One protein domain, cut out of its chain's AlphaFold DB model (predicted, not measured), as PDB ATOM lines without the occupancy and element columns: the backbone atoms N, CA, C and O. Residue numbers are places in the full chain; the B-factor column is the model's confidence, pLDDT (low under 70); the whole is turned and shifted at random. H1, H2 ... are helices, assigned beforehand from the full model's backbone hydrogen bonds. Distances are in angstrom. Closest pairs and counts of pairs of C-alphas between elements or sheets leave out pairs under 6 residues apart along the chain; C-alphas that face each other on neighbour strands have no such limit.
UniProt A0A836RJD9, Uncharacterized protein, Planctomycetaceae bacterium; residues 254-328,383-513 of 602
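What this domain is: This is residues 254 to 328 and 383 to 513 of the 602 residues of an uncharacterized protein of Planctomycetaceae bacterium (UniProt A0A836RJD9). The domain is a rod of helices: H6, H7 and H11 run along its length, H3 and H5 lie on the side of H6 and H7 away from H11, the hairpin of H1 and H2 makes one end, and H10 with the long stretch before it makes the other. H7 is in the middle. The printed part has 206 residues with eleven named helices, H1 to H11 along the chain, and no named strand: all helix. It is compact, with a radius of gyration of the C-alphas of 18.9 A, and spans 63 by 30 by 27 A.

How they stand to each other: H1, residues 261 to 277, and H2, residues 284 to 298, form a helical hairpin at a shallow tilt of 30 degrees; their closest C-alphas, Cys 271 and Ala 287, are 5.0 A apart. H3, residues 311 to 320, is close to but not clearly touching H4, residues 383 to 388 (C-alphas 319 and 388, 6.2 A). H5, residues 391 to 397, touches H3, closest C-alphas Leu 319 and Ser 392 at 6.3 A. H6, residues 403 to 416, and the hub H7, residues 422 to 439, form a hairpin at a shallow tilt of 15 degrees, closest C-alphas Ala 411 and Leu 429 at 5.8 A. H7 also touches H3, closest C-alphas Leu 311 and Val 435 at 6.3 A, and touches H2 only at their ends. H8, residues 441 to 446, touches H7 only at the corner. H9, residues 448 to 454, touches residues 426 to 434 of H7 alone, closest C-alphas Arg 430 and Leu 454 at 6.5 A. H10, residues 471 to 484, touches residues 422 to 426 of H7 alone at a steep tilt of 53 degrees, closest C-alphas Phe 423 and Arg 477 at 4.7 A. H11, residues 489 to 510, touches H8 with residues 495 to 503 alone, closest C-alphas Phe 442 and Ala 499 at 4.8 A. H7 and H11 are apart. Every O i to N i+4 pair is within hydrogen-bond range in H1 to H4 and H6 to H11; in H5 1 of 3 is, beside 3 of 4 O i to N i+3 pairs.

Where its parts are: H1 begins with C-alpha 261 at (138.511, 155.301, -12.964) and is 23.8 A long. H7 is 25.5 A long, from C-alpha 422 at (171.633, 146.486, -24.346). H11, the longest helix, is 31.8 A long and ends with C-alpha 510 at (139.230, 174.524, -17.454).

The domain as a whole: The C-alphas farthest apart, Leu 469 and Pro 513, are 65.4 A apart. Residues 329 to 382 are not printed; C-alphas 328 and 383 are 8.6 A apart across the cut. The links H2 to H3 and H9 to H10 are long. The mean pLDDT of the printed part is 94.8, and no printed residue is under 70.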
ATOM      1  N   ALA A 254     143.829 168.389 -12.317       83.88
ATOM      2  CA  ALA A 254     143.667 167.657 -13.575       83.88
ATOM      3  C   ALA A 254     143.247 166.211 -13.300       83.88
ATOM      4  O   ALA A 254     142.301 165.705 -13.911       83.88
ATOM      5  N   LEU A 255     143.917 165.592 -12.331       89.06
ATOM      6  CA  LEU A 255     143.645 164.266 -11.817       89.06
ATOM      7  C   LEU A 255     143.787 164.320 -10.287       89.06
ATOM      8  O   LEU A 255     144.912 164.470  -9.821       89.06
ATOM      9  N   PRO A 256     142.680 164.256  -9.527       85.88
ATOM     10  CA  PRO A 256     142.731 164.312  -8.071       85.88
ATOM     11  C   PRO A 256     143.594 163.199  -7.477       85.88
ATOM     12  O   PRO A 256     143.612 162.084  -8.005       85.88
ATOM     13  N   HIS A 257     144.263 163.475  -6.359       87.25
ATOM     14  CA  HIS A 257     144.978 162.435  -5.620       87.25
ATOM     15  C   HIS A 257     144.041 161.270  -5.256       87.25
ATOM     16  O   HIS A 257     142.947 161.482  -4.728       87.25
ATOM     17  N   GLY A 258     144.457 160.039  -5.564       86.88
ATOM     18  CA  GLY A 258     143.632 158.851  -5.337       86.88
ATOM     19  C   GLY A 258     142.416 158.740  -6.263       86.88
ATOM     20  O   GLY A 258     141.509 157.963  -5.965       86.88
ATOM     21  N   ALA A 259     142.373 159.494  -7.371       86.69
ATOM     22  CA  ALA A 259     141.297 159.390  -8.348       86.69
ATOM     23  C   ALA A 259     141.145 157.950  -8.849       86.69
ATOM     24  O   ALA A 259     142.099 157.320  -9.320       86.69
ATOM     25  N   ASP A 260     139.912 157.454  -8.784       93.25
ATOM     26  CA  ASP A 260     139.533 156.195  -9.396       93.25
ATOM     27  C   ASP A 260     139.099 156.394 -10.855       93.25
ATOM     28  O   ASP A 260     138.919 157.508 -11.360       93.25
ATOM     29  N   VAL A 261     138.946 155.277 -11.565       94.81
ATOM     30  CA  VAL A 261     138.511 155.301 -12.964       94.81
ATOM     31  C   VAL A 261     137.086 155.836 -13.113       94.81
ATOM     32  O   VAL A 261     136.779 156.464 -14.123       94.81
ATOM     33  N   ALA A 262     136.228 155.663 -12.102       95.81
ATOM     34  CA  ALA A 262     134.842 156.110 -12.143       95.81
ATOM     35  C   ALA A 262     134.745 157.642 -12.198       95.81
ATOM     36  O   ALA A 262     134.035 158.182 -13.051       95.81
ATOM     37  N   LEU A 263     135.513 158.349 -11.365       95.25
ATOM     38  CA  LEU A 263     135.592 159.808 -11.364       95.25
ATOM     39  C   LEU A 263     136.146 160.345 -12.688       95.25
ATOM     40  O   LEU A 263     135.592 161.284 -13.267       95.25
ATOM     41  N   VAL A 264     137.222 159.742 -13.205       96.25
ATOM     42  CA  VAL A 264     137.807 160.141 -14.497       96.25
ATOM     43  C   VAL A 264     136.805 159.930 -15.634       96.25
ATOM     44  O   VAL A 264     136.627 160.818 -16.470       96.25
ATOM     45  N   SER A 265     136.094 158.803 -15.637       96.06
ATOM     46  CA  SER A 265     135.040 158.501 -16.608       96.06
ATOM     47  C   SER A 265     133.853 159.462 -16.499       96.06
ATOM     48  O   SER A 265     133.319 159.891 -17.524       96.06
ATOM     49  N   GLN A 266     133.478 159.894 -15.292       96.38
ATOM     50  CA  GLN A 266     132.459 160.927 -15.086       96.38
ATOM     51  C   GLN A 266     132.885 162.275 -15.692       96.38
ATOM     52  O   GLN A 266     132.099 162.904 -16.412       96.38
ATOM     53  N   ARG A 267     134.130 162.714 -15.448       96.94
ATOM     54  CA  ARG A 267     134.677 163.951 -16.032       96.94
ATOM     55  C   ARG A 267     134.800 163.858 -17.553       96.94
ATOM     56  O   ARG A 267     134.442 164.803 -18.259       96.94
ATOM     57  N   LEU A 268     135.222 162.704 -18.073       97.12
ATOM     58  CA  LEU A 268     135.249 162.425 -19.507       97.12
ATOM     59  C   LEU A 268     133.847 162.512 -20.124       97.12
ATOM     60  O   LEU A 268     133.676 163.153 -21.160       97.12
ATOM     61  N   ALA A 269     132.835 161.928 -19.480       97.38
ATOM     62  CA  ALA A 269     131.449 162.008 -19.933       97.38
ATOM     63  C   ALA A 269     130.925 163.453 -19.937       97.38
ATOM     64  O   ALA A 269     130.206 163.841 -20.858       97.38
ATOM     65  N   ALA A 270     131.308 164.273 -18.954       97.00
ATOM     66  CA  ALA A 270     130.985 165.698 -18.950       97.00
ATOM     67  C   ALA A 270     131.626 166.434 -20.139       97.00
ATOM     68  O   ALA A 270     130.937 167.184 -20.827       97.00
ATOM     69  N   CYS A 271     132.901 166.158 -20.442       98.19
ATOM     70  CA  CYS A 271     133.572 166.718 -21.617       98.19
ATOM     71  C   CYS A 271     132.900 166.272 -22.926       98.19
ATOM     72  O   CYS A 271     132.650 167.110 -23.787       98.19
ATOM     73  N   ASN A 272     132.555 164.983 -23.064       98.31
ATOM     74  CA  ASN A 272     131.841 164.461 -24.237       98.31
ATOM     75  C   ASN A 272     130.527 165.221 -24.465       98.31
ATOM     76  O   ASN A 272     130.308 165.723 -25.562       98.31
ATOM     77  N   ARG A 273     129.708 165.393 -23.414       97.94
ATOM     78  CA  ARG A 273     128.441 166.136 -23.510       97.94
ATOM     79  C   ARG A 273     128.637 167.555 -24.031       97.94
ATOM     80  O   ARG A 273     127.866 167.987 -24.876       97.94
ATOM     81  N   ILE A 274     129.662 168.267 -23.566       98.06
ATOM     82  CA  ILE A 274     129.936 169.639 -24.018       98.06
ATOM     83  C   ILE A 274     130.335 169.668 -25.492       98.06
ATOM     84  O   ILE A 274     129.810 170.471 -26.255       98.06
ATOM     85  N   VAL A 275     131.231 168.768 -25.900       97.94
ATOM     86  CA  VAL A 275     131.728 168.700 -27.280       97.94
ATOM     87  C   VAL A 275     130.637 168.279 -28.266       97.94
ATOM     88  O   VAL A 275     130.619 168.778 -29.387       97.94
ATOM     89  N   GLU A 276     129.751 167.370 -27.863       97.75
ATOM     90  CA  GLU A 276     128.688 166.825 -28.713       97.75
ATOM     91  C   GLU A 276     127.457 167.735 -28.773       97.75
ATOM     92  O   GLU A 276     126.908 167.938 -29.853       97.75
ATOM     93  N   GLN A 277     127.017 168.285 -27.635       97.81
ATOM     94  CA  GLN A 277     125.770 169.057 -27.554       97.81
ATOM     95  C   GLN A 277     125.963 170.556 -27.806       97.81
ATOM     96  O   GLN A 277     125.012 171.212 -28.220       97.81
ATOM     97  N   TYR A 278     127.164 171.094 -27.564       97.69
ATOM     98  CA  TYR A 278     127.455 172.529 -27.680       97.69
ATOM     99  C   TYR A 278     128.782 172.790 -28.421       97.69
ATOM    100  O   TYR A 278     129.650 173.487 -27.894       97.69
ATOM    101  N   PRO A 279     129.018 172.231 -29.622       97.56
ATOM    102  CA  PRO A 279     130.311 172.327 -30.315       97.56
ATOM    103  C   PRO A 279     130.770 173.761 -30.643       97.56
ATOM    104  O   PRO A 279     131.966 173.981 -30.863       97.56
ATOM    105  N   GLU A 280     129.840 174.714 -30.700       96.88
ATOM    106  CA  GLU A 280     130.045 176.129 -31.007       96.88
ATOM    107  C   GLU A 280     130.481 176.979 -29.808       96.88
ATOM    108  O   GLU A 280     130.938 178.105 -30.001       96.88
ATOM    109  N   THR A 281     130.337 176.476 -28.579       97.25
ATOM    110  CA  THR A 281     130.690 177.229 -27.370       97.25
ATOM    111  C   THR A 281     132.215 177.414 -27.265       97.25
ATOM    112  O   THR A 281     132.961 176.479 -27.578       97.25
ATOM    113  N   PRO A 282     132.734 178.558 -26.774       96.81
ATOM    114  CA  PRO A 282     134.183 178.775 -26.681       96.81
ATOM    115  C   PRO A 282     134.890 177.793 -25.732       96.81
ATOM    116  O   PRO A 282     136.090 177.561 -25.853       96.81
ATOM    117  N   VAL A 283     134.163 177.180 -24.791       97.25
ATOM    118  CA  VAL A 283     134.716 176.167 -23.876       97.25
ATOM    119  C   VAL A 283     134.850 174.778 -24.518       97.25
ATOM    120  O   VAL A 283     135.514 173.909 -23.952       97.25
ATOM    121  N   ALA A 284     134.306 174.552 -25.723       97.56
ATOM    122  CA  ALA A 284     134.404 173.263 -26.414       97.56
ATOM    123  C   ALA A 284     135.854 172.884 -26.756       97.56
ATOM    124  O   ALA A 284     136.204 171.704 -26.755       97.56
ATOM    125  N   ASP A 285     136.719 173.863 -27.028       96.44
ATOM    126  CA  ASP A 285     138.130 173.616 -27.341       96.44
ATOM    127  C   ASP A 285     138.912 173.126 -26.110       96.44
ATOM    128  O   ASP A 285     139.749 172.224 -26.212       96.44
ATOM    129  N   VAL A 286     138.610 173.676 -24.930       97.12
ATOM    130  CA  VAL A 286     139.140 173.197 -23.643       97.12
ATOM    131  C   VAL A 286     138.598 171.799 -23.345       97.12
ATOM    132  O   VAL A 286     139.371 170.885 -23.050       97.12
ATOM    133  N   ALA A 287     137.287 171.598 -23.516       98.00
ATOM    134  CA  ALA A 287     136.635 170.312 -23.306       98.00
ATOM    135  C   ALA A 287     137.207 169.206 -24.212       98.00
ATOM    136  O   ALA A 287     137.431 168.099 -23.734       98.00
ATOM    137  N   ARG A 288     137.524 169.486 -25.487       98.25
ATOM    138  CA  ARG A 288     138.171 168.516 -26.401       98.25
ATOM    139  C   ARG A 288     139.576 168.124 -25.943       98.25
ATOM    140  O   ARG A 288     139.939 166.950 -26.010       98.25
ATOM    141  N   ARG A 289     140.366 169.083 -25.452       97.94
ATOM    142  CA  ARG A 289     141.705 168.803 -24.909       97.94
ATOM    143  C   ARG A 289     141.625 167.952 -23.640       97.94
ATOM    144  O   ARG A 289     142.338 166.955 -23.537       97.94
ATOM    145  N   LEU A 290     140.707 168.273 -22.725       97.81
ATOM    146  CA  LEU A 290     140.471 167.465 -21.523       97.81
ATOM    147  C   LEU A 290     139.895 166.085 -21.844       97.81
ATOM    148  O   LEU A 290     140.312 165.098 -21.252       97.81
ATOM    149  N   GLN A 291     139.001 165.985 -22.824       97.88
ATOM    150  CA  GLN A 291     138.491 164.715 -23.334       97.88
ATOM    151  C   GLN A 291     139.636 163.818 -23.826       97.88
ATOM    152  O   GLN A 291     139.681 162.638 -23.479       97.88
ATOM    153  N   ALA A 292     140.579 164.355 -24.607       98.06
ATOM    154  CA  ALA A 292     141.749 163.605 -25.066       98.06
ATOM    155  C   ALA A 292     142.639 163.153 -23.894       98.06
ATOM    156  O   ALA A 292     143.042 161.988 -23.842       98.06
ATOM    157  N   PHE A 293     142.884 164.045 -22.929       97.81
ATOM    158  CA  PHE A 293     143.620 163.725 -21.709       97.81
ATOM    159  C   PHE A 293     142.935 162.606 -20.910       97.81
ATOM    160  O   PHE A 293     143.534 161.553 -20.697       97.81
ATOM    161  N   TYR A 294     141.660 162.758 -20.552       97.88
ATOM    162  CA  TYR A 294     140.936 161.760 -19.767       97.88
ATOM    163  C   TYR A 294     140.779 160.421 -20.488       97.88
ATOM    164  O   TYR A 294     140.916 159.382 -19.849       97.88
ATOM    165  N   ARG A 295     140.610 160.398 -21.817       97.50
ATOM    166  CA  ARG A 295     140.657 159.143 -22.594       97.50
ATOM    167  C   ARG A 295     141.995 158.421 -22.446       97.50
ATOM    168  O   ARG A 295     142.006 157.201 -22.310       97.50
ATOM    169  N   SER A 296     143.112 159.152 -22.463       97.06
ATOM    170  CA  SER A 296     144.438 158.555 -22.241       97.06
ATOM    171  C   SER A 296     144.598 158.009 -20.816       97.06
ATOM    172  O   SER A 296     145.165 156.934 -20.636       97.06
ATOM    173  N   VAL A 297     144.008 158.678 -19.816       96.94
ATOM    174  CA  VAL A 297     144.009 158.220 -18.417       96.94
ATOM    175  C   VAL A 297     143.146 156.969 -18.225       96.94
ATOM    176  O   VAL A 297     143.611 156.013 -17.618       96.94
ATOM    177  N   VAL A 298     141.931 156.922 -18.780       96.88
ATOM    178  CA  VAL A 298     141.046 155.740 -18.694       96.88
ATOM    179  C   VAL A 298     141.715 154.508 -19.310       96.88
ATOM    180  O   VAL A 298     141.720 153.434 -18.708       96.88
ATOM    181  N   ARG A 299     142.404 154.677 -20.448       96.25
ATOM    182  CA  ARG A 299     143.176 153.604 -21.107       96.25
ATOM    183  C   ARG A 299     144.267 152.981 -20.232       96.25
ATOM    184  O   ARG A 299     144.736 151.883 -20.540       96.25
ATOM    185  N   ARG A 300     144.687 153.644 -19.144       96.38
ATOM    186  CA  ARG A 300     145.642 153.082 -18.174       96.38
ATOM    187  C   ARG A 300     145.113 151.777 -17.584       96.38
ATOM    188  O   ARG A 300     145.890 150.839 -17.435       96.38
ATOM    189  N   VAL A 301     143.814 151.705 -17.291       95.56
ATOM    190  CA  VAL A 301     143.184 150.567 -16.599       95.56
ATOM    191  C   VAL A 301     142.097 149.863 -17.410       95.56
ATOM    192  O   VAL A 301     141.856 148.684 -17.178       95.56
ATOM    193  N   GLU A 302     141.488 150.535 -18.385       93.31
ATOM    194  CA  GLU A 302     140.424 149.977 -19.220       93.31
ATOM    195  C   GLU A 302     140.874 149.803 -20.676       93.31
ATOM    196  O   GLU A 302     141.713 150.538 -21.203       93.31
ATOM    197  N   ALA A 303     140.306 148.802 -21.343       88.44
ATOM    198  CA  ALA A 303     140.476 148.576 -22.772       88.44
ATOM    199  C   ALA A 303     139.737 149.640 -23.596       88.44
ATOM    200  O   ALA A 303     138.637 150.050 -23.236       88.44
ATOM    201  N   ALA A 304     140.284 150.043 -24.745       80.44
ATOM    202  CA  ALA A 304     139.631 151.038 -25.603       80.44
ATOM    203  C   ALA A 304     138.333 150.535 -26.272       80.44
ATOM    204  O   ALA A 304     137.461 151.341 -26.579       80.44
ATOM    205  N   ASP A 305     138.226 149.231 -26.524       84.00
ATOM    206  CA  ASP A 305     137.170 148.569 -27.308       84.00
ATOM    207  C   ASP A 305     136.631 147.298 -26.618       84.00
ATOM    208  O   ASP A 305     135.973 146.474 -27.248       84.00
ATOM    209  N   GLY A 306     136.954 147.093 -25.336       79.88
ATOM    210  CA  GLY A 306     136.611 145.883 -24.574       79.88
ATOM    211  C   GLY A 306     137.361 144.606 -24.991       79.88
ATOM    212  O   GLY A 306     137.439 143.674 -24.197       79.88
ATOM    213  N   ALA A 307     137.941 144.562 -26.195       78.44
ATOM    214  CA  ALA A 307     138.696 143.423 -26.725       78.44
ATOM    215  C   ALA A 307     140.218 143.580 -26.556       78.44
ATOM    216  O   ALA A 307     140.947 142.597 -26.399       78.44
ATOM    217  N   SER A 308     140.709 144.816 -26.587       87.94
ATOM    218  CA  SER A 308     142.112 145.160 -26.383       87.94
ATOM    219  C   SER A 308     142.505 145.020 -24.914       87.94
ATOM    220  O   SER A 308     141.682 145.084 -24.012       87.94
ATOM    221  N   LYS A 309     143.798 144.855 -24.643       91.94
ATOM    222  CA  LYS A 309     144.317 144.887 -23.269       91.94
ATOM    223  C   LYS A 309     144.441 146.334 -22.786       91.94
ATOM    224  O   LYS A 309     144.783 147.208 -23.585       91.94
ATOM    225  N   SER A 310     144.212 146.583 -21.494       95.88
ATOM    226  CA  SER A 310     144.529 147.884 -20.888       95.88
ATOM    227  C   SER A 310     146.031 148.179 -20.994       95.88
ATOM    228  O   SER A 310     146.846 147.265 -21.177       95.88
ATOM    229  N   LEU A 311     146.443 149.441 -20.847       96.56
ATOM    230  CA  LEU A 311     147.874 149.764 -20.828       96.56
ATOM    231  C   LEU A 311     148.585 149.131 -19.623       96.56
ATOM    232  O   LEU A 311     149.731 148.702 -19.757       96.56
ATOM    233  N   ARG A 312     147.905 149.001 -18.475       96.44
ATOM    234  CA  ARG A 312     148.403 148.258 -17.308       96.44
ATOM    235  C   ARG A 312     148.630 146.788 -17.634       96.44
ATOM    236  O   ARG A 312     149.678 146.255 -17.286       96.44
ATOM    237  N   ASP A 313     147.712 146.143 -18.347       95.56
ATOM    238  CA  ASP A 313     147.893 144.756 -18.782       95.56
ATOM    239  C   ASP A 313     149.006 144.629 -19.818       95.56
ATOM    240  O   ASP A 313     149.794 143.685 -19.766       95.56
ATOM    241  N   HIS A 314     149.096 145.569 -20.761       95.56
ATOM    242  CA  HIS A 314     150.154 145.589 -21.765       95.56
ATOM    243  C   HIS A 314     151.534 145.704 -21.107       95.56
ATOM    244  O   HIS A 314     152.405 144.868 -21.349       95.56
ATOM    245  N   LEU A 315     151.699 146.664 -20.200       96.19
ATOM    246  CA  LEU A 315     152.904 146.825 -19.397       96.19
ATOM    247  C   LEU A 315     153.152 145.611 -18.491       96.19
ATOM    248  O   LEU A 315     154.279 145.139 -18.371       96.19
ATOM    249  N   GLY A 316     152.102 145.047 -17.900       95.50
ATOM    250  CA  GLY A 316     152.182 143.826 -17.112       95.50
ATOM    251  C   GLY A 316     152.700 142.644 -17.930       95.50
ATOM    252  O   GLY A 316     153.494 141.869 -17.412       95.50
ATOM    253  N   ASN A 317     152.311 142.515 -19.202       93.81
ATOM    254  CA  ASN A 317     152.846 141.497 -20.111       93.81
ATOM    255  C   ASN A 317     154.291 141.803 -20.524       93.81
ATOM    256  O   ASN A 317     155.087 140.878 -20.660       93.81
ATOM    257  N   LEU A 318     154.647 143.083 -20.678       94.00
ATOM    258  CA  LEU A 318     156.027 143.500 -20.933       94.00
ATOM    259  C   LEU A 318     156.951 143.127 -19.762       94.00
ATOM    260  O   LEU A 318     158.074 142.696 -19.996       94.00
ATOM    261  N   LEU A 319     156.480 143.256 -18.515       94.12
ATOM    262  CA  LEU A 319     157.261 142.987 -17.298       94.12
ATOM    263  C   LEU A 319     157.174 141.537 -16.801       94.12
ATOM    264  O   LEU A 319     158.064 141.089 -16.085       94.12
ATOM    265  N   ARG A 320     156.116 140.804 -17.164       91.19
ATOM    266  CA  ARG A 320     155.890 139.398 -16.776       91.19
ATOM    267  C   ARG A 320     156.023 138.420 -17.938       91.19
ATOM    268  O   ARG A 320     155.617 137.267 -17.822       91.19
ATOM    269  N   GLY A 321     156.548 138.874 -19.074       87.31
ATOM    270  CA  GLY A 321     156.780 138.003 -20.217       87.31
ATOM    271  C   GLY A 321     157.657 136.803 -19.824       87.31
ATOM    272  O   GLY A 321     158.437 136.917 -18.875       87.31
ATOM    273  N   PRO A 322     157.604 135.683 -20.570       83.44
ATOM    274  CA  PRO A 322     158.349 134.455 -20.256       83.44
ATOM    275  C   PRO A 322     159.863 134.631 -20.072       83.44
ATOM    276  O   PRO A 322     160.538 133.740 -19.577       83.44
ATOM    277  N   LEU A 323     160.404 135.772 -20.500       86.81
ATOM    278  CA  LEU A 323     161.823 136.108 -20.443       86.81
ATOM    279  C   LEU A 323     162.195 137.126 -19.353       86.81
ATOM    280  O   LEU A 323     163.361 137.516 -19.228       86.81
ATOM    281  N   MET A 324     161.199 137.585 -18.604       91.00
ATOM    282  CA  MET A 324     161.323 138.614 -17.570       91.00
ATOM    283  C   MET A 324     161.143 138.034 -16.168       91.00
ATOM    284  O   MET A 324     161.483 138.686 -15.184       91.00
ATOM    285  N   GLN A 325     160.649 136.798 -16.083       89.62
ATOM    286  CA  GLN A 325     160.464 136.040 -14.852       89.62
ATOM    287  C   GLN A 325     161.254 134.738 -14.927       89.62
ATOM    288  O   GLN A 325     161.343 134.137 -15.991       89.62
ATOM    289  N   ASP A 326     161.842 134.335 -13.800       91.88
ATOM    290  CA  ASP A 326     162.505 133.035 -13.622       91.88
ATOM    291  C   ASP A 326     163.570 132.685 -14.680       91.88
ATOM    292  O   ASP A 326     163.866 131.518 -14.937       91.88
ATOM    293  N   VAL A 327     164.200 133.708 -15.268       96.12
ATOM    294  CA  VAL A 327     165.330 133.546 -16.184       96.12
ATOM    295  C   VAL A 327     166.635 133.574 -15.408       96.12
ATOM    296  O   VAL A 327     166.895 134.481 -14.615       96.12
ATOM    297  N   PHE A 328     167.493 132.608 -15.705       97.50
ATOM    298  CA  PHE A 328     168.843 132.527 -15.164       97.50
ATOM    299  C   PHE A 328     169.862 132.852 -16.253       97.50
ATOM    300  O   PHE A 328     169.550 132.804 -17.439       97.50
ATOM    301  N   PRO A 383     169.832 139.658 -14.957       95.94
ATOM    302  CA  PRO A 383     169.714 141.049 -14.511       95.94
ATOM    303  C   PRO A 383     168.335 141.675 -14.741       95.94
ATOM    304  O   PRO A 383     167.850 142.413 -13.886       95.94
ATOM    305  N   GLN A 384     167.663 141.324 -15.843       94.69
ATOM    306  CA  GLN A 384     166.324 141.826 -16.135       94.69
ATOM    307  C   GLN A 384     165.266 141.331 -15.144       94.69
ATOM    308  O   GLN A 384     164.323 142.060 -14.863       94.69
ATOM    309  N   VAL A 385     165.433 140.133 -14.572       95.75
ATOM    310  CA  VAL A 385     164.514 139.609 -13.552       95.75
ATOM    311  C   VAL A 385     164.643 140.460 -12.292       95.75
ATOM    312  O   VAL A 385     163.645 140.931 -11.756       95.75
ATOM    313  N   VAL A 386     165.878 140.760 -11.872       94.38
ATOM    314  CA  VAL A 386     166.163 141.664 -10.740       94.38
ATOM    315  C   VAL A 386     165.621 143.074 -10.992       94.38
ATOM    316  O   VAL A 386     165.150 143.742 -10.073       94.38
ATOM    317  N   LEU A 387     165.683 143.541 -12.241       92.81
ATOM    318  CA  LEU A 387     165.217 144.865 -12.641       92.81
ATOM    319  C   LEU A 387     163.702 145.036 -12.456       92.81
ATOM    320  O   LEU A 387     163.272 146.099 -12.008       92.81
ATOM    321  N   VAL A 388     162.908 144.007 -12.787       91.56
ATOM    322  CA  VAL A 388     161.436 144.099 -12.852       91.56
ATOM    323  C   VAL A 388     160.699 143.449 -11.679       91.56
ATOM    324  O   VAL A 388     159.512 143.728 -11.501       91.56
ATOM    325  N   LYS A 389     161.371 142.610 -10.874       88.38
ATOM    326  CA  LYS A 389     160.751 141.802  -9.806       88.38
ATOM    327  C   LYS A 389     159.864 142.623  -8.868       88.38
ATOM    328  O   LYS A 389     158.700 142.280  -8.684       88.38
ATOM    329  N   ASP A 390     160.381 143.732  -8.345       86.50
ATOM    330  CA  ASP A 390     159.642 144.570  -7.388       86.50
ATOM    331  C   ASP A 390     158.560 145.409  -8.088       86.50
ATOM    332  O   ASP A 390     157.466 145.627  -7.568       86.50
ATOM    333  N   LYS A 391     158.830 145.809  -9.336       91.06
ATOM    334  CA  LYS A 391     157.964 146.687 -10.129       91.06
ATOM    335  C   LYS A 391     156.698 145.987 -10.618       91.06
ATOM    336  O   LYS A 391     155.638 146.607 -10.664       91.06
ATOM    337  N   SER A 392     156.750 144.689 -10.914       87.25
ATOM    338  CA  SER A 392     155.546 143.956 -11.325       87.25
ATOM    339  C   SER A 392     154.462 143.922 -10.241       87.25
ATOM    340  O   SER A 392     153.284 143.817 -10.578       87.25
ATOM    341  N   TRP A 393     154.846 143.955  -8.964       89.50
ATOM    342  CA  TRP A 393     153.908 143.983  -7.844       89.50
ATOM    343  C   TRP A 393     153.309 145.384  -7.661       89.50
ATOM    344  O   TRP A 393     152.093 145.516  -7.521       89.50
ATOM    345  N   GLU A 394     154.149 146.420  -7.727       94.75
ATOM    346  CA  GLU A 394     153.729 147.819  -7.600       94.75
ATOM    347  C   GLU A 394     152.697 148.200  -8.670       94.75
ATOM    348  O   GLU A 394     151.720 148.877  -8.362       94.75
ATOM    349  N   LEU A 395     152.849 147.693  -9.900       94.81
ATOM    350  CA  LEU A 395     151.949 147.984 -11.021       94.81
ATOM    351  C   LEU A 395     150.468 147.683 -10.724       94.81
ATOM    352  O   LEU A 395     149.587 148.399 -11.197       94.81
ATOM    353  N   HIS A 396     150.176 146.640  -9.940       90.06
ATOM    354  CA  HIS A 396     148.793 146.276  -9.593       90.06
ATOM    355  C   HIS A 396     148.168 147.209  -8.558       90.06
ATOM    356  O   HIS A 396     146.947 147.332  -8.508       90.06
ATOM    357  N   ARG A 397     149.001 147.868  -7.748       92.62
ATOM    358  CA  ARG A 397     148.586 148.788  -6.680       92.62
ATOM    359  C   ARG A 397     148.694 150.255  -7.073       92.62
ATOM    360  O   ARG A 397     148.271 151.107  -6.305       92.62
ATOM    361  N   LEU A 398     149.258 150.520  -8.247       94.81
ATOM    362  CA  LEU A 398     149.513 151.854  -8.755       94.81
ATOM    363  C   LEU A 398     148.196 152.617  -8.918       94.81
ATOM    364  O   LEU A 398     147.287 152.153  -9.622       94.81
ATOM    365  N   SER A 399     148.087 153.778  -8.278       95.56
ATOM    366  CA  SER A 399     146.953 154.673  -8.502       95.56
ATOM    367  C   SER A 399     147.043 155.328  -9.887       95.56
ATOM    368  O   SER A 399     148.058 155.237 -10.588       95.56
ATOM    369  N   LEU A 400     145.965 155.983 -10.326       95.56
ATOM    370  CA  LEU A 400     145.991 156.696 -11.602       95.56
ATOM    371  C   LEU A 400     146.938 157.901 -11.562       95.56
ATOM    372  O   LEU A 400     147.575 158.173 -12.576       95.56
ATOM    373  N   ASP A 401     147.056 158.599 -10.433       93.69
ATOM    374  CA  ASP A 401     147.890 159.796 -10.271       93.69
ATOM    375  C   ASP A 401     149.385 159.496 -10.080       93.69
ATOM    376  O   ASP A 401     150.227 160.284 -10.507       93.69
ATOM    377  N   GLU A 402     149.739 158.316  -9.570       96.25
ATOM    378  CA  GLU A 402     151.136 157.868  -9.458       96.25
ATOM    379  C   GLU A 402     151.710 157.318 -10.774       96.25
ATOM    380  O   GLU A 402     152.927 157.168 -10.913       96.25
ATOM    381  N   TRP A 403     150.845 157.026 -11.753       96.94
ATOM    382  CA  TRP A 403     151.188 156.343 -13.002       96.94
ATOM    383  C   TRP A 403     152.381 156.960 -13.738       96.94
ATOM    384  O   TRP A 403     153.332 156.260 -14.092       96.94
ATOM    385  N   ASP A 404     152.347 158.277 -13.949       97.38
ATOM    386  CA  ASP A 404     153.368 158.969 -14.734       97.38
ATOM    387  C   ASP A 404     154.714 158.987 -13.990       97.38
ATOM    388  O   ASP A 404     155.748 158.694 -14.593       97.38
ATOM    389  N   LYS A 405     154.707 159.238 -12.673       97.44
ATOM    390  CA  LYS A 405     155.916 159.207 -11.833       97.44
ATOM    391  C   LYS A 405     156.548 157.815 -11.820       97.44
ATOM    392  O   LYS A 405     157.749 157.675 -12.042       97.44
ATOM    393  N   TRP A 406     155.736 156.783 -11.612       97.69
ATOM    394  CA  TRP A 406     156.205 155.403 -11.570       97.69
ATOM    395  C   TRP A 406     156.807 154.951 -12.911       97.69
ATOM    396  O   TRP A 406     157.842 154.282 -12.936       97.69
ATOM    397  N   LEU A 407     156.210 155.360 -14.039       98.25
ATOM    398  CA  LEU A 407     156.748 155.079 -15.374       98.25
ATOM    399  C   LEU A 407     158.083 155.778 -15.632       98.25
ATOM    400  O   LEU A 407     158.977 155.159 -16.216       98.25
ATOM    401  N   LEU A 408     158.239 157.028 -15.187       98.38
ATOM    402  CA  LEU A 408     159.515 157.740 -15.265       98.38
ATOM    403  C   LEU A 408     160.595 156.997 -14.470       98.38
ATOM    404  O   LEU A 408     161.654 156.695 -15.016       98.38
ATOM    405  N   GLU A 409     160.314 156.631 -13.217       97.75
ATOM    406  CA  GLU A 409     161.249 155.874 -12.375       97.75
ATOM    407  C   GLU A 409     161.655 154.543 -13.021       97.75
ATOM    408  O   GLU A 409     162.836 154.178 -13.031       97.75
ATOM    409  N   LEU A 410     160.694 153.816 -13.602       97.38
ATOM    410  CA  LEU A 410     160.964 152.568 -14.308       97.38
ATOM    411  C   LEU A 410     161.840 152.800 -15.552       97.38
ATOM    412  O   LEU A 410     162.830 152.088 -15.738       97.38
ATOM    413  N   ALA A 411     161.525 153.806 -16.373       98.19
ATOM    414  CA  ALA A 411     162.309 154.160 -17.555       98.19
ATOM    415  C   ALA A 411     163.753 154.535 -17.184       98.19
ATOM    416  O   ALA A 411     164.706 154.036 -17.787       98.19
ATOM    417  N   GLN A 412     163.931 155.345 -16.138       97.75
ATOM    418  CA  GLN A 412     165.245 155.717 -15.622       97.75
ATOM    419  C   GLN A 412     166.021 154.510 -15.089       97.75
ATOM    420  O   GLN A 412     167.222 154.399 -15.339       97.75
ATOM    421  N   ARG A 413     165.359 153.588 -14.377       97.00
ATOM    422  CA  ARG A 413     165.995 152.366 -13.859       97.00
ATOM    423  C   ARG A 413     166.502 151.484 -15.005       97.00
ATOM    424  O   ARG A 413     167.644 151.035 -14.956       97.00
ATOM    425  N   VAL A 414     165.701 151.297 -16.058       97.00
ATOM    426  CA  VAL A 414     166.093 150.555 -17.276       97.00
ATOM    427  C   VAL A 414     167.255 151.242 -18.001       97.00
ATOM    428  O   VAL A 414     168.191 150.582 -18.465       97.00
ATOM    429  N   LEU A 415     167.226 152.574 -18.087       97.00
ATOM    430  CA  LEU A 415     168.278 153.346 -18.739       97.00
ATOM    431  C   LEU A 415     169.593 153.326 -17.943       97.00
ATOM    432  O   LEU A 415     170.656 153.259 -18.553       97.00
ATOM    433  N   LYS A 416     169.551 153.322 -16.606       97.00
ATOM    434  CA  LYS A 416     170.745 153.271 -15.739       97.00
ATOM    435  C   LYS A 416     171.359 151.874 -15.627       97.00
ATOM    436  O   LYS A 416     172.563 151.765 -15.393       97.00
ATOM    437  N   ASP A 417     170.571 150.811 -15.781       97.19
ATOM    438  CA  ASP A 417     171.055 149.449 -15.556       97.19
ATOM    439  C   ASP A 417     172.058 148.989 -16.625       97.19
ATOM    440  O   ASP A 417     171.690 148.634 -17.736       97.19
ATOM    441  N   GLN A 418     173.345 148.924 -16.290       95.81
ATOM    442  CA  GLN A 418     174.374 148.444 -17.220       95.81
ATOM    443  C   GLN A 418     174.515 146.914 -17.250       95.81
ATOM    444  O   GLN A 418     175.279 146.393 -18.065       95.81
ATOM    445  N   LYS A 419     173.810 146.178 -16.376       95.19
ATOM    446  CA  LYS A 419     173.933 144.715 -16.286       95.19
ATOM    447  C   LYS A 419     173.052 143.996 -17.309       95.19
ATOM    448  O   LYS A 419     173.492 142.981 -17.871       95.19
ATOM    449  N   THR A 420     171.846 144.506 -17.564       95.88
ATOM    450  CA  THR A 420     170.941 143.962 -18.587       95.88
ATOM    451  C   THR A 420     171.510 144.158 -19.991       95.88
ATOM    452  O   THR A 420     172.194 145.139 -20.286       95.88
ATOM    453  N   ASP A 421     171.236 143.189 -20.865       95.38
ATOM    454  CA  ASP A 421     171.593 143.243 -22.282       95.38
ATOM    455  C   ASP A 421     171.089 144.536 -22.944       95.38
ATOM    456  O   ASP A 421     169.938 144.936 -22.756       95.38
ATOM    457  N   SER A 422     171.951 145.199 -23.718       95.81
ATOM    458  CA  SER A 422     171.633 146.486 -24.346       95.81
ATOM    459  C   SER A 422     170.437 146.404 -25.296       95.81
ATOM    460  O   SER A 422     169.660 147.351 -25.357       95.81
ATOM    461  N   PHE A 423     170.250 145.285 -26.002       95.31
ATOM    462  CA  PHE A 423     169.103 145.106 -26.888       95.31
ATOM    463  C   PHE A 423     167.800 144.963 -26.095       95.31
ATOM    464  O   PHE A 423     166.810 145.622 -26.415       95.31
ATOM    465  N   LEU A 424     167.809 144.180 -25.010       94.50
ATOM    466  CA  LEU A 424     166.641 144.057 -24.138       94.50
ATOM    467  C   LEU A 424     166.302 145.387 -23.446       94.50
ATOM    468  O   LEU A 424     165.134 145.764 -23.409       94.50
ATOM    469  N   ARG A 425     167.299 146.129 -22.943       95.81
ATOM    470  CA  ARG A 425     167.095 147.469 -22.353       95.81
ATOM    471  C   ARG A 425     166.447 148.434 -23.331       95.81
ATOM    472  O   ARG A 425     165.541 149.164 -22.953       95.81
ATOM    473  N   TYR A 426     166.908 148.423 -24.577       96.69
ATOM    474  CA  TYR A 426     166.338 149.228 -25.646       96.69
ATOM    475  C   TYR A 426     164.857 148.890 -25.881       96.69
ATOM    476  O   TYR A 426     164.024 149.795 -25.890       96.69
ATOM    477  N   LEU A 427     164.510 147.603 -25.995       95.06
ATOM    478  CA  LEU A 427     163.123 147.169 -26.192       95.06
ATOM    479  C   LEU A 427     162.229 147.487 -24.989       95.06
ATOM    480  O   LEU A 427     161.104 147.949 -25.169       95.06
ATOM    481  N   LEU A 428     162.744 147.290 -23.772       95.38
ATOM    482  CA  LEU A 428     162.061 147.659 -22.536       95.38
ATOM    483  C   LEU A 428     161.778 149.155 -22.482       95.38
ATOM    484  O   LEU A 428     160.631 149.548 -22.290       95.38
ATOM    485  N   LEU A 429     162.812 149.979 -22.670       97.38
ATOM    486  CA  LEU A 429     162.684 151.430 -22.629       97.38
ATOM    487  C   LEU A 429     161.671 151.901 -23.671       97.38
ATOM    488  O   LEU A 429     160.761 152.647 -23.331       97.38
ATOM    489  N   ARG A 430     161.770 151.409 -24.909       97.06
ATOM    490  CA  ARG A 430     160.804 151.723 -25.965       97.06
ATOM    491  C   ARG A 430     159.373 151.363 -25.554       97.06
ATOM    492  O   ARG A 430     158.508 152.228 -25.618       97.06
ATOM    493  N   GLY A 431     159.133 150.140 -25.080       96.56
ATOM    494  CA  GLY A 431     157.803 149.705 -24.644       96.56
ATOM    495  C   GLY A 431     157.245 150.532 -23.479       96.56
ATOM    496  O   GLY A 431     156.072 150.895 -23.488       96.56
ATOM    497  N   ILE A 432     158.090 150.900 -22.511       97.81
ATOM    498  CA  ILE A 432     157.712 151.764 -21.382       97.81
ATOM    499  C   ILE A 432     157.322 153.164 -21.871       97.81
ATOM    500  O   ILE A 432     156.281 153.680 -21.469       97.81
ATOM    501  N   LEU A 433     158.117 153.772 -22.758       98.12
ATOM    502  CA  LEU A 433     157.820 155.101 -23.304       98.12
ATOM    503  C   LEU A 433     156.588 155.092 -24.220       98.12
ATOM    504  O   LEU A 433     155.833 156.063 -24.233       98.12
ATOM    505  N   ASP A 434     156.350 154.003 -24.953       97.81
ATOM    506  CA  ASP A 434     155.143 153.822 -25.763       97.81
ATOM    507  C   ASP A 434     153.886 153.721 -24.884       97.81
ATOM    508  O   ASP A 434     152.857 154.315 -25.213       97.81
ATOM    509  N   VAL A 435     153.968 153.020 -23.747       97.94
ATOM    510  CA  VAL A 435     152.899 152.971 -22.736       97.94
ATOM    511  C   VAL A 435     152.677 154.342 -22.095       97.94
ATOM    512  O   VAL A 435     151.531 154.772 -21.970       97.94
ATOM    513  N   ALA A 436     153.751 155.048 -21.734       98.06
ATOM    514  CA  ALA A 436     153.679 156.390 -21.159       98.06
ATOM    515  C   ALA A 436     152.987 157.379 -22.109       98.06
ATOM    516  O   ALA A 436     152.039 158.059 -21.720       98.06
ATOM    517  N   ALA A 437     153.397 157.390 -23.379       98.06
ATOM    518  CA  ALA A 437     152.797 158.225 -24.415       98.06
ATOM    519  C   ALA A 437     151.307 157.907 -24.640       98.06
ATOM    520  O   ALA A 437     150.494 158.808 -24.808       98.06
ATOM    521  N   GLN A 438     150.913 156.632 -24.625       97.38
ATOM    522  CA  GLN A 438     149.501 156.261 -24.780       97.38
ATOM    523  C   GLN A 438     148.653 156.592 -23.545       97.38
ATOM    524  O   GLN A 438     147.460 156.864 -23.684       97.38
ATOM    525  N   GLY A 439     149.261 156.561 -22.356       97.31
ATOM    526  CA  GLY A 439     148.604 156.830 -21.078       97.31
ATOM    527  C   GLY A 439     148.514 158.312 -20.710       97.31
ATOM    528  O   GLY A 439     147.834 158.649 -19.741       97.31
ATOM    529  N   ASN A 440     149.195 159.196 -21.441       97.81
ATOM    530  CA  ASN A 440     149.146 160.639 -21.233       97.81
ATOM    531  C   ASN A 440     149.412 161.375 -22.557       97.81
ATOM    532  O   ASN A 440     150.525 161.364 -23.084       97.81
ATOM    533  N   VAL A 441     148.391 162.063 -23.074       98.00
ATOM    534  CA  VAL A 441     148.471 162.791 -24.353       98.00
ATOM    535  C   VAL A 441     149.589 163.844 -24.392       98.00
ATOM    536  O   VAL A 441     150.194 164.050 -25.442       98.00
ATOM    537  N   PHE A 442     149.918 164.472 -23.260       98.19
ATOM    538  CA  PHE A 442     151.001 165.454 -23.195       98.19
ATOM    539  C   PHE A 442     152.376 164.786 -23.218       98.19
ATOM    540  O   PHE A 442     153.277 165.296 -23.881       98.19
ATOM    541  N   LEU A 443     152.526 163.615 -22.582       98.12
ATOM    542  CA  LEU A 443     153.745 162.809 -22.709       98.12
ATOM    543  C   LEU A 443     153.944 162.312 -24.141       98.12
ATOM    544  O   LEU A 443     155.078 162.249 -24.607       98.12
ATOM    545  N   ALA A 444     152.872 161.988 -24.867       98.19
ATOM    546  CA  ALA A 444     152.988 161.610 -26.276       98.19
ATOM    547  C   ALA A 444     153.669 162.701 -27.113       98.19
ATOM    548  O   ALA A 444     154.487 162.398 -27.984       98.19
ATOM    549  N   GLU A 445     153.332 163.961 -26.835       97.94
ATOM    550  CA  GLU A 445     153.904 165.123 -27.501       97.94
ATOM    551  C   GLU A 445     155.353 165.366 -27.057       97.94
ATOM    552  O   GLU A 445     156.244 165.461 -27.904       97.94
ATOM    553  N   THR A 446     155.612 165.422 -25.745       98.25
ATOM    554  CA  THR A 446     156.938 165.765 -25.207       98.25
ATOM    555  C   THR A 446     157.971 164.660 -25.434       98.25
ATOM    556  O   THR A 446     159.142 164.955 -25.666       98.25
ATOM    557  N   LEU A 447     157.558 163.388 -25.473       98.19
ATOM    558  CA  LEU A 447     158.442 162.251 -25.755       98.19
ATOM    559  C   LEU A 447     158.662 161.983 -27.241       98.19
ATOM    560  O   LEU A 447     159.439 161.087 -27.576       98.19
ATOM    561  N   LYS A 448     158.020 162.732 -28.147       97.69
ATOM    562  CA  LYS A 448     158.123 162.498 -29.594       97.69
ATOM    563  C   LYS A 448     159.581 162.434 -30.064       97.69
ATOM    564  O   LYS A 448     159.944 161.505 -30.775       97.69
ATOM    565  N   GLY A 449     160.426 163.365 -29.611       96.75
ATOM    566  CA  GLY A 449     161.850 163.398 -29.969       96.75
ATOM    567  C   GLY A 449     162.625 162.163 -29.497       96.75
ATOM    568  O   GLY A 449     163.337 161.540 -30.286       96.75
ATOM    569  N   VAL A 450     162.440 161.766 -28.233       97.25
ATOM    570  CA  VAL A 450     163.082 160.578 -27.644       97.25
ATOM    571  C   VAL A 450     162.623 159.301 -28.348       97.25
ATOM    572  O   VAL A 450     163.449 158.477 -28.745       97.25
ATOM    573  N   ARG A 451     161.310 159.151 -28.556       97.12
ATOM    574  CA  ARG A 451     160.721 157.980 -29.220       97.12
ATOM    575  C   ARG A 451     161.194 157.856 -30.663       97.12
ATOM    576  O   ARG A 451     161.617 156.775 -31.049       97.12
ATOM    577  N   SER A 452     161.258 158.949 -31.425       95.69
ATOM    578  CA  SER A 452     161.784 158.912 -32.798       95.69
ATOM    579  C   SER A 452     163.251 158.477 -32.876       95.69
ATOM    580  O   SER A 452     163.632 157.811 -33.836       95.69
ATOM    581  N   ARG A 453     164.086 158.793 -31.873       94.50
ATOM    582  CA  ARG A 453     165.466 158.272 -31.809       94.50
ATOM    583  C   ARG A 453     165.513 156.785 -31.465       94.50
ATOM    584  O   ARG A 453     166.379 156.079 -31.976       94.50
ATOM    585  N   LEU A 454     164.587 156.311 -30.632       94.12
ATOM    586  CA  LEU A 454     164.432 154.887 -30.332       94.12
ATOM    587  C   LEU A 454     163.825 154.112 -31.508       94.12
ATOM    588  O   LEU A 454     164.134 152.949 -31.681       94.12
ATOM    589  N   GLU A 455     163.038 154.727 -32.381       92.56
ATOM    590  CA  GLU A 455     162.484 154.083 -33.582       92.56
ATOM    591  C   GLU A 455     163.498 153.928 -34.733       92.56
ATOM    592  O   GLU A 455     163.111 153.742 -35.889       92.56
ATOM    593  N   ALA A 456     164.803 153.984 -34.441       79.00
ATOM    594  CA  ALA A 456     165.866 153.823 -35.424       79.00
ATOM    595  C   ALA A 456     165.639 152.562 -36.279       79.00
ATOM    596  O   ALA A 456     165.707 151.432 -35.789       79.00
ATOM    597  N   ARG A 457     165.404 152.765 -37.584       80.69
ATOM    598  CA  ARG A 457     165.063 151.709 -38.563       80.69
ATOM    599  C   ARG A 457     166.128 150.618 -38.710       80.69
ATOM    600  O   ARG A 457     165.898 149.620 -39.380       80.69
ATOM    601  N   GLU A 458     167.299 150.823 -38.125       86.75
ATOM    602  CA  GLU A 458     168.467 149.971 -38.298       86.75
ATOM    603  C   GLU A 458     168.528 148.788 -37.324       86.75
ATOM    604  O   GLU A 458     169.323 147.875 -37.556       86.75
ATOM    605  N   ILE A 459     167.723 148.796 -36.253       93.88
ATOM    606  CA  ILE A 459     167.685 147.724 -35.250       93.88
ATOM    607  C   ILE A 459     166.604 146.711 -35.641       93.88
ATOM    608  O   ILE A 459     165.416 147.017 -35.581       93.88
ATOM    609  N   ASP A 460     167.016 145.495 -36.005       91.94
ATOM    610  CA  ASP A 460     166.104 144.394 -36.335       91.94
ATOM    611  C   ASP A 460     165.413 143.854 -35.064       91.94
ATOM    612  O   ASP A 460     166.080 143.225 -34.234       91.94
ATOM    613  N   PRO A 461     164.091 144.054 -34.883       88.06
ATOM    614  CA  PRO A 461     163.376 143.538 -33.718       88.06
ATOM    615  C   PRO A 461     163.259 142.004 -33.723       88.06
ATOM    616  O   PRO A 461     162.976 141.420 -32.678       88.06
ATOM    617  N   ALA A 462     163.482 141.343 -34.866       90.19
ATOM    618  CA  ALA A 462     163.411 139.890 -35.014       90.19
ATOM    619  C   ALA A 462     164.739 139.175 -34.692       90.19
ATOM    620  O   ALA A 462     164.805 137.944 -34.759       90.19
ATOM    621  N   ALA A 463     165.797 139.917 -34.338       92.25
ATOM    622  CA  ALA A 463     167.078 139.336 -33.951       92.25
ATOM    623  C   ALA A 463     166.919 138.395 -32.740       92.25
ATOM    624  O   ALA A 463     166.277 138.738 -31.741       92.25
ATOM    625  N   ARG A 464     167.542 137.208 -32.797       93.75
ATOM    626  CA  ARG A 464     167.483 136.197 -31.728       93.75
ATOM    627  C   ARG A 464     168.445 136.565 -30.608       93.75
ATOM    628  O   ARG A 464     169.459 135.913 -30.386       93.75
ATOM    629  N   TRP A 465     168.152 137.663 -29.918       92.31
ATOM    630  CA  TRP A 465     169.074 138.305 -28.982       92.31
ATOM    631  C   TRP A 465     169.474 137.448 -27.779       92.31
ATOM    632  O   TRP A 465     170.467 137.755 -27.128       92.31
ATOM    633  N   MET A 466     168.739 136.382 -27.468       93.81
ATOM    634  CA  MET A 466     169.130 135.445 -26.416       93.81
ATOM    635  C   MET A 466     170.069 134.350 -26.917       93.81
ATOM    636  O   MET A 466     170.764 133.745 -26.109       93.81
ATOM    637  N   ASN A 467     170.143 134.137 -28.235       95.12
ATOM    638  CA  ASN A 467     171.119 133.241 -28.830       95.12
ATOM    639  C   ASN A 467     172.496 133.941 -28.883       95.12
ATOM    640  O   ASN A 467     172.667 134.929 -29.610       95.12
ATOM    641  N   PRO A 468     173.505 133.455 -28.140       93.75
ATOM    642  CA  PRO A 468     174.831 134.065 -28.139       93.75
ATOM    643  C   PRO A 468     175.623 133.812 -29.432       93.75
ATOM    644  O   PRO A 468     176.667 134.433 -29.620       93.75
ATOM    645  N   LEU A 469     175.148 132.927 -30.316       93.12
ATOM    646  CA  LEU A 469     175.772 132.589 -31.598       93.12
ATOM    647  C   LEU A 469     175.181 133.379 -32.781       93.12
ATOM    648  O   LEU A 469     175.714 133.320 -33.891       93.12
ATOM    649  N   ASP A 470     174.089 134.121 -32.571       95.56
ATOM    650  CA  ASP A 470     173.449 134.898 -33.634       95.56
ATOM    651  C   ASP A 470     174.212 136.211 -33.913       95.56
ATOM    652  O   ASP A 470     174.208 137.159 -33.123       95.56
ATOM    653  N   LYS A 471     174.832 136.302 -35.096       94.88
ATOM    654  CA  LYS A 471     175.533 137.514 -35.559       94.88
ATOM    655  C   LYS A 471     174.595 138.716 -35.732       94.88
ATOM    656  O   LYS A 471     175.030 139.860 -35.570       94.88
ATOM    657  N   ARG A 472     173.311 138.495 -36.051       95.38
ATOM    658  CA  ARG A 472     172.312 139.575 -36.149       95.38
ATOM    659  C   ARG A 472     172.020 140.158 -34.773       95.38
ATOM    660  O   ARG A 472     171.989 141.378 -34.636       95.38
ATOM    661  N   ALA A 473     171.912 139.307 -33.755       94.06
ATOM    662  CA  ALA A 473     171.793 139.734 -32.365       94.06
ATOM    663  C   ALA A 473     172.986 140.580 -31.913       94.06
ATOM    664  O   ALA A 473     172.804 141.613 -31.278       94.06
ATOM    665  N   GLU A 474     174.215 140.194 -32.258       94.62
ATOM    666  CA  GLU A 474     175.403 140.990 -31.926       94.62
ATOM    667  C   GLU A 474     175.384 142.382 -32.578       94.62
ATOM    668  O   GLU A 474     175.684 143.384 -31.922       94.62
ATOM    669  N   LYS A 475     174.996 142.470 -33.858       95.38
ATOM    670  CA  LYS A 475     174.800 143.758 -34.538       95.38
ATOM    671  C   LYS A 475     173.725 144.595 -33.835       95.38
ATOM    672  O   LYS A 475     173.984 145.751 -33.504       95.38
ATOM    673  N   ALA A 476     172.576 143.992 -33.535       95.56
ATOM    674  CA  ALA A 476     171.460 144.662 -32.879       95.56
ATOM    675  C   ALA A 476     171.819 145.163 -31.468       95.56
ATOM    676  O   ALA A 476     171.448 146.276 -31.108       95.56
ATOM    677  N   ARG A 477     172.607 144.407 -30.686       95.44
ATOM    678  CA  ARG A 477     173.118 144.846 -29.371       95.44
ATOM    679  C   ARG A 477     174.000 146.090 -29.472       95.44
ATOM    680  O   ARG A 477     173.865 146.988 -28.644       95.44
ATOM    681  N   ARG A 478     174.890 146.153 -30.470       95.56
ATOM    682  CA  ARG A 478     175.760 147.322 -30.698       95.56
ATOM    683  C   ARG A 478     174.941 148.561 -31.045       95.56
ATOM    684  O   ARG A 478     175.079 149.578 -30.377       95.56
ATOM    685  N   GLN A 479     174.026 148.435 -32.001       96.38
ATOM    686  CA  GLN A 479     173.141 149.529 -32.401       96.38
ATOM    687  C   GLN A 479     172.234 149.979 -31.245       96.38
ATOM    688  O   GLN A 479     172.113 151.169 -30.979       96.38
ATOM    689  N   ALA A 480     171.654 149.036 -30.497       96.50
ATOM    690  CA  ALA A 480     170.849 149.341 -29.317       96.50
ATOM    691  C   ALA A 480     171.657 150.099 -28.255       96.50
ATOM    692  O   ALA A 480     171.168 151.076 -27.692       96.50
ATOM    693  N   LYS A 481     172.911 149.699 -28.010       96.75
ATOM    694  CA  LYS A 481     173.815 150.414 -27.102       96.75
ATOM    695  C   LYS A 481     174.071 151.847 -27.575       96.75
ATOM    696  O   LYS A 481     173.996 152.762 -26.763       96.75
ATOM    697  N   GLU A 482     174.344 152.047 -28.861       96.19
ATOM    698  CA  GLU A 482     174.562 153.380 -29.438       96.19
ATOM    699  C   GLU A 482     173.324 154.275 -29.323       96.19
ATOM    700  O   GLU A 482     173.448 155.442 -28.962       96.19
ATOM    701  N   VAL A 483     172.132 153.733 -29.581       96.44
ATOM    702  CA  VAL A 483     170.870 154.473 -29.436       96.44
ATOM    703  C   VAL A 483     170.605 154.828 -27.972       96.44
ATOM    704  O   VAL A 483     170.253 155.970 -27.684       96.44
ATOM    705  N   LEU A 484     170.820 153.895 -27.036       96.81
ATOM    706  CA  LEU A 484     170.641 154.143 -25.600       96.81
ATOM    707  C   LEU A 484     171.562 155.255 -25.075       96.81
ATOM    708  O   LEU A 484     171.148 156.015 -24.210       96.81
ATOM    709  N   LEU A 485     172.778 155.394 -25.617       96.38
ATOM    710  CA  LEU A 485     173.699 156.483 -25.255       96.38
ATOM    711  C   LEU A 485     173.218 157.871 -25.711       96.38
ATOM    712  O   LEU A 485     173.710 158.876 -25.207       96.38
ATOM    713  N   ARG A 486     172.271 157.942 -26.654       96.06
ATOM    714  CA  ARG A 486     171.685 159.197 -27.163       96.06
ATOM    715  C   ARG A 486     170.429 159.631 -26.402       96.06
ATOM    716  O   ARG A 486     169.811 160.624 -26.782       96.06
ATOM    717  N   VAL A 487     170.011 158.874 -25.391       96.75
ATOM    718  CA  VAL A 487     168.886 159.219 -24.516       96.75
ATOM    719  C   VAL A 487     169.462 159.582 -23.154       96.75
ATOM    720  O   VAL A 487     170.085 158.741 -22.507       96.75
ATOM    721  N   SER A 488     169.283 160.831 -22.723       97.00
ATOM    722  CA  SER A 488     169.733 161.276 -21.402       97.00
ATOM    723  C   SER A 488     168.615 161.162 -20.364       97.00
ATOM    724  O   SER A 488     167.429 161.140 -20.693       97.00
ATOM    725  N   LEU A 489     169.001 161.080 -19.090       97.12
ATOM    726  CA  LEU A 489     168.051 161.090 -17.974       97.12
ATOM    727  C   LEU A 489     167.348 162.447 -17.862       97.12
ATOM    728  O   LEU A 489     166.129 162.480 -17.734       97.12
ATOM    729  N   ASP A 490     168.109 163.533 -17.997       97.50
ATOM    730  CA  ASP A 490     167.604 164.906 -17.911       97.50
ATOM    731  C   ASP A 490     166.542 165.189 -18.978       97.50
ATOM    732  O   ASP A 490     165.560 165.877 -18.714       97.50
ATOM    733  N   GLU A 491     166.695 164.630 -20.181       97.00
ATOM    734  CA  GLU A 491     165.703 164.779 -21.245       97.00
ATOM    735  C   GLU A 491     164.391 164.054 -20.913       97.00
ATOM    736  O   GLU A 491     163.314 164.594 -21.171       97.00
ATOM    737  N   LEU A 492     164.460 162.861 -20.309       97.81
ATOM    738  CA  LEU A 492     163.265 162.162 -19.829       97.81
ATOM    739  C   LEU A 492     162.582 162.963 -18.713       97.81
ATOM    740  O   LEU A 492     161.378 163.190 -18.775       97.81
ATOM    741  N   GLU A 493     163.334 163.445 -17.723       98.12
ATOM    742  CA  GLU A 493     162.778 164.266 -16.640       98.12
ATOM    743  C   GLU A 493     162.138 165.554 -17.173       98.12
ATOM    744  O   GLU A 493     161.012 165.890 -16.799       98.12
ATOM    745  N   ALA A 494     162.806 166.244 -18.100       97.94
ATOM    746  CA  ALA A 494     162.282 167.445 -18.739       97.94
ATOM    747  C   ALA A 494     160.969 167.173 -19.487       97.94
ATOM    748  O   ALA A 494     160.023 167.951 -19.355       97.94
ATOM    749  N   ALA A 495     160.875 166.059 -20.222       98.06
ATOM    750  CA  ALA A 495     159.663 165.690 -20.949       98.06
ATOM    751  C   ALA A 495     158.465 165.424 -20.017       98.06
ATOM    752  O   ALA A 495     157.341 165.820 -20.341       98.06
ATOM    753  N   TRP A 496     158.698 164.794 -18.859       98.12
ATOM    754  CA  TRP A 496     157.666 164.561 -17.843       98.12
ATOM    755  C   TRP A 496     157.239 165.841 -17.130       98.12
ATOM    756  O   TRP A 496     156.043 166.105 -17.010       98.12
ATOM    757  N   ASN A 497     158.205 166.664 -16.724       97.50
ATOM    758  CA  ASN A 497     157.935 167.951 -16.089       97.50
ATOM    759  C   ASN A 497     157.129 168.870 -17.016       97.50
ATOM    760  O   ASN A 497     156.189 169.531 -16.577       97.50
ATOM    761  N   GLU A 498     157.455 168.894 -18.310       97.50
ATOM    762  CA  GLU A 498     156.708 169.667 -19.304       97.50
ATOM    763  C   GLU A 498     155.285 169.129 -19.507       97.50
ATOM    764  O   GLU A 498     154.329 169.902 -19.542       97.50
ATOM    765  N   ALA A 499     155.108 167.806 -19.570       97.19
ATOM    766  CA  ALA A 499     153.779 167.207 -19.665       97.19
ATOM    767  C   ALA A 499     152.911 167.520 -18.433       97.19
ATOM    768  O   ALA A 499     151.728 167.840 -18.580       97.19
ATOM    769  N   GLN A 500     153.493 167.495 -17.230       96.12
ATOM    770  CA  GLN A 500     152.808 167.874 -15.994       96.12
ATOM    771  C   GLN A 500     152.408 169.356 -16.001       96.12
ATOM    772  O   GLN A 500     151.270 169.681 -15.661       96.12
ATOM    773  N   LYS A 501     153.299 170.254 -16.446       96.12
ATOM    774  CA  LYS A 501     152.990 171.687 -16.609       96.12
ATOM    775  C   LYS A 501     151.849 171.914 -17.597       96.12
ATOM    776  O   LYS A 501     150.939 172.684 -17.296       96.12
ATOM    777  N   LYS A 502     151.853 171.224 -18.740       96.62
ATOM    778  CA  LYS A 502     150.771 171.297 -19.736       96.62
ATOM    779  C   LYS A 502     149.436 170.806 -19.174       96.62
ATOM    780  O   LYS A 502     148.422 171.473 -19.366       96.62
ATOM    781  N   ALA A 503     149.434 169.695 -18.435       95.31
ATOM    782  CA  ALA A 503     148.233 169.185 -17.775       95.31
ATOM    783  C   ALA A 503     147.697 170.160 -16.711       95.31
ATOM    784  O   ALA A 503     146.499 170.442 -16.685       95.31
ATOM    785  N   ALA A 504     148.580 170.724 -15.882       93.75
ATOM    786  CA  ALA A 504     148.217 171.730 -14.887       93.75
ATOM    787  C   ALA A 504     147.667 173.008 -15.541       93.75
ATOM    788  O   ALA A 504     146.624 173.506 -15.128       93.75
ATOM    789  N   SER A 505     148.309 173.500 -16.604       94.31
ATOM    790  CA  SER A 505     147.842 174.670 -17.356       94.31
ATOM    791  C   SER A 505     146.466 174.441 -17.978       94.31
ATOM    792  O   SER A 505     145.619 175.331 -17.915       94.31
ATOM    793  N   LEU A 506     146.224 173.259 -18.557       95.44
ATOM    794  CA  LEU A 506     144.908 172.907 -19.090       95.44
ATOM    795  C   LEU A 506     143.850 172.881 -17.980       95.44
ATOM    796  O   LEU A 506     142.721 173.310 -18.206       95.44
ATOM    797  N   MET A 507     144.209 172.411 -16.783       94.19
ATOM    798  CA  MET A 507     143.293 172.423 -15.648       94.19
ATOM    799  C   MET A 507     142.970 173.845 -15.197       94.19
ATOM    800  O   MET A 507     141.801 174.166 -15.050       94.19
ATOM    801  N   VAL A 508     143.971 174.719 -15.059       93.50
ATOM    802  CA  VAL A 508     143.757 176.137 -14.720       93.50
ATOM    803  C   VAL A 508     142.845 176.824 -15.741       93.50
ATOM    804  O   VAL A 508     141.995 177.632 -15.376       93.50
ATOM    805  N   GLU A 509     142.993 176.503 -17.027       93.88
ATOM    806  CA  GLU A 509     142.107 177.009 -18.078       93.88
ATOM    807  C   GLU A 509     140.671 176.478 -17.926       93.88
ATOM    808  O   GLU A 509     139.708 177.231 -18.077       93.88
ATOM    809  N   ALA A 510     140.518 175.196 -17.592       94.50
ATOM    810  CA  ALA A 510     139.230 174.524 -17.454       94.50
ATOM    811  C   ALA A 510     138.437 174.917 -16.201       94.50
ATOM    812  O   ALA A 510     137.214 175.068 -16.279       94.50
ATOM    813  N   SER A 511     139.119 175.081 -15.066       91.75
ATOM    814  CA  SER A 511     138.535 175.499 -13.787       91.75
ATOM    815  C   SER A 511     138.563 177.006 -13.580       91.75
ATOM    816  O   SER A 511     138.220 177.476 -12.494       91.75
ATOM    817  N   ARG A 512     138.941 177.781 -14.609       91.81
ATOM    818  CA  ARG A 512     138.871 179.240 -14.563       91.81
ATOM    819  C   ARG A 512     137.465 179.648 -14.106       91.81
ATOM    820  O   ARG A 512     136.505 179.322 -14.808       91.81
ATOM    821  N   PRO A 513     137.330 180.366 -12.976       90.56
ATOM    822  CA  PRO A 513     136.035 180.845 -12.526       90.56
ATOM    823  C   PRO A 513     135.444 181.759 -13.595       90.56
ATOM    824  O   PRO A 513     136.041 182.773 -13.950       90.56
TER     825      PRO A 513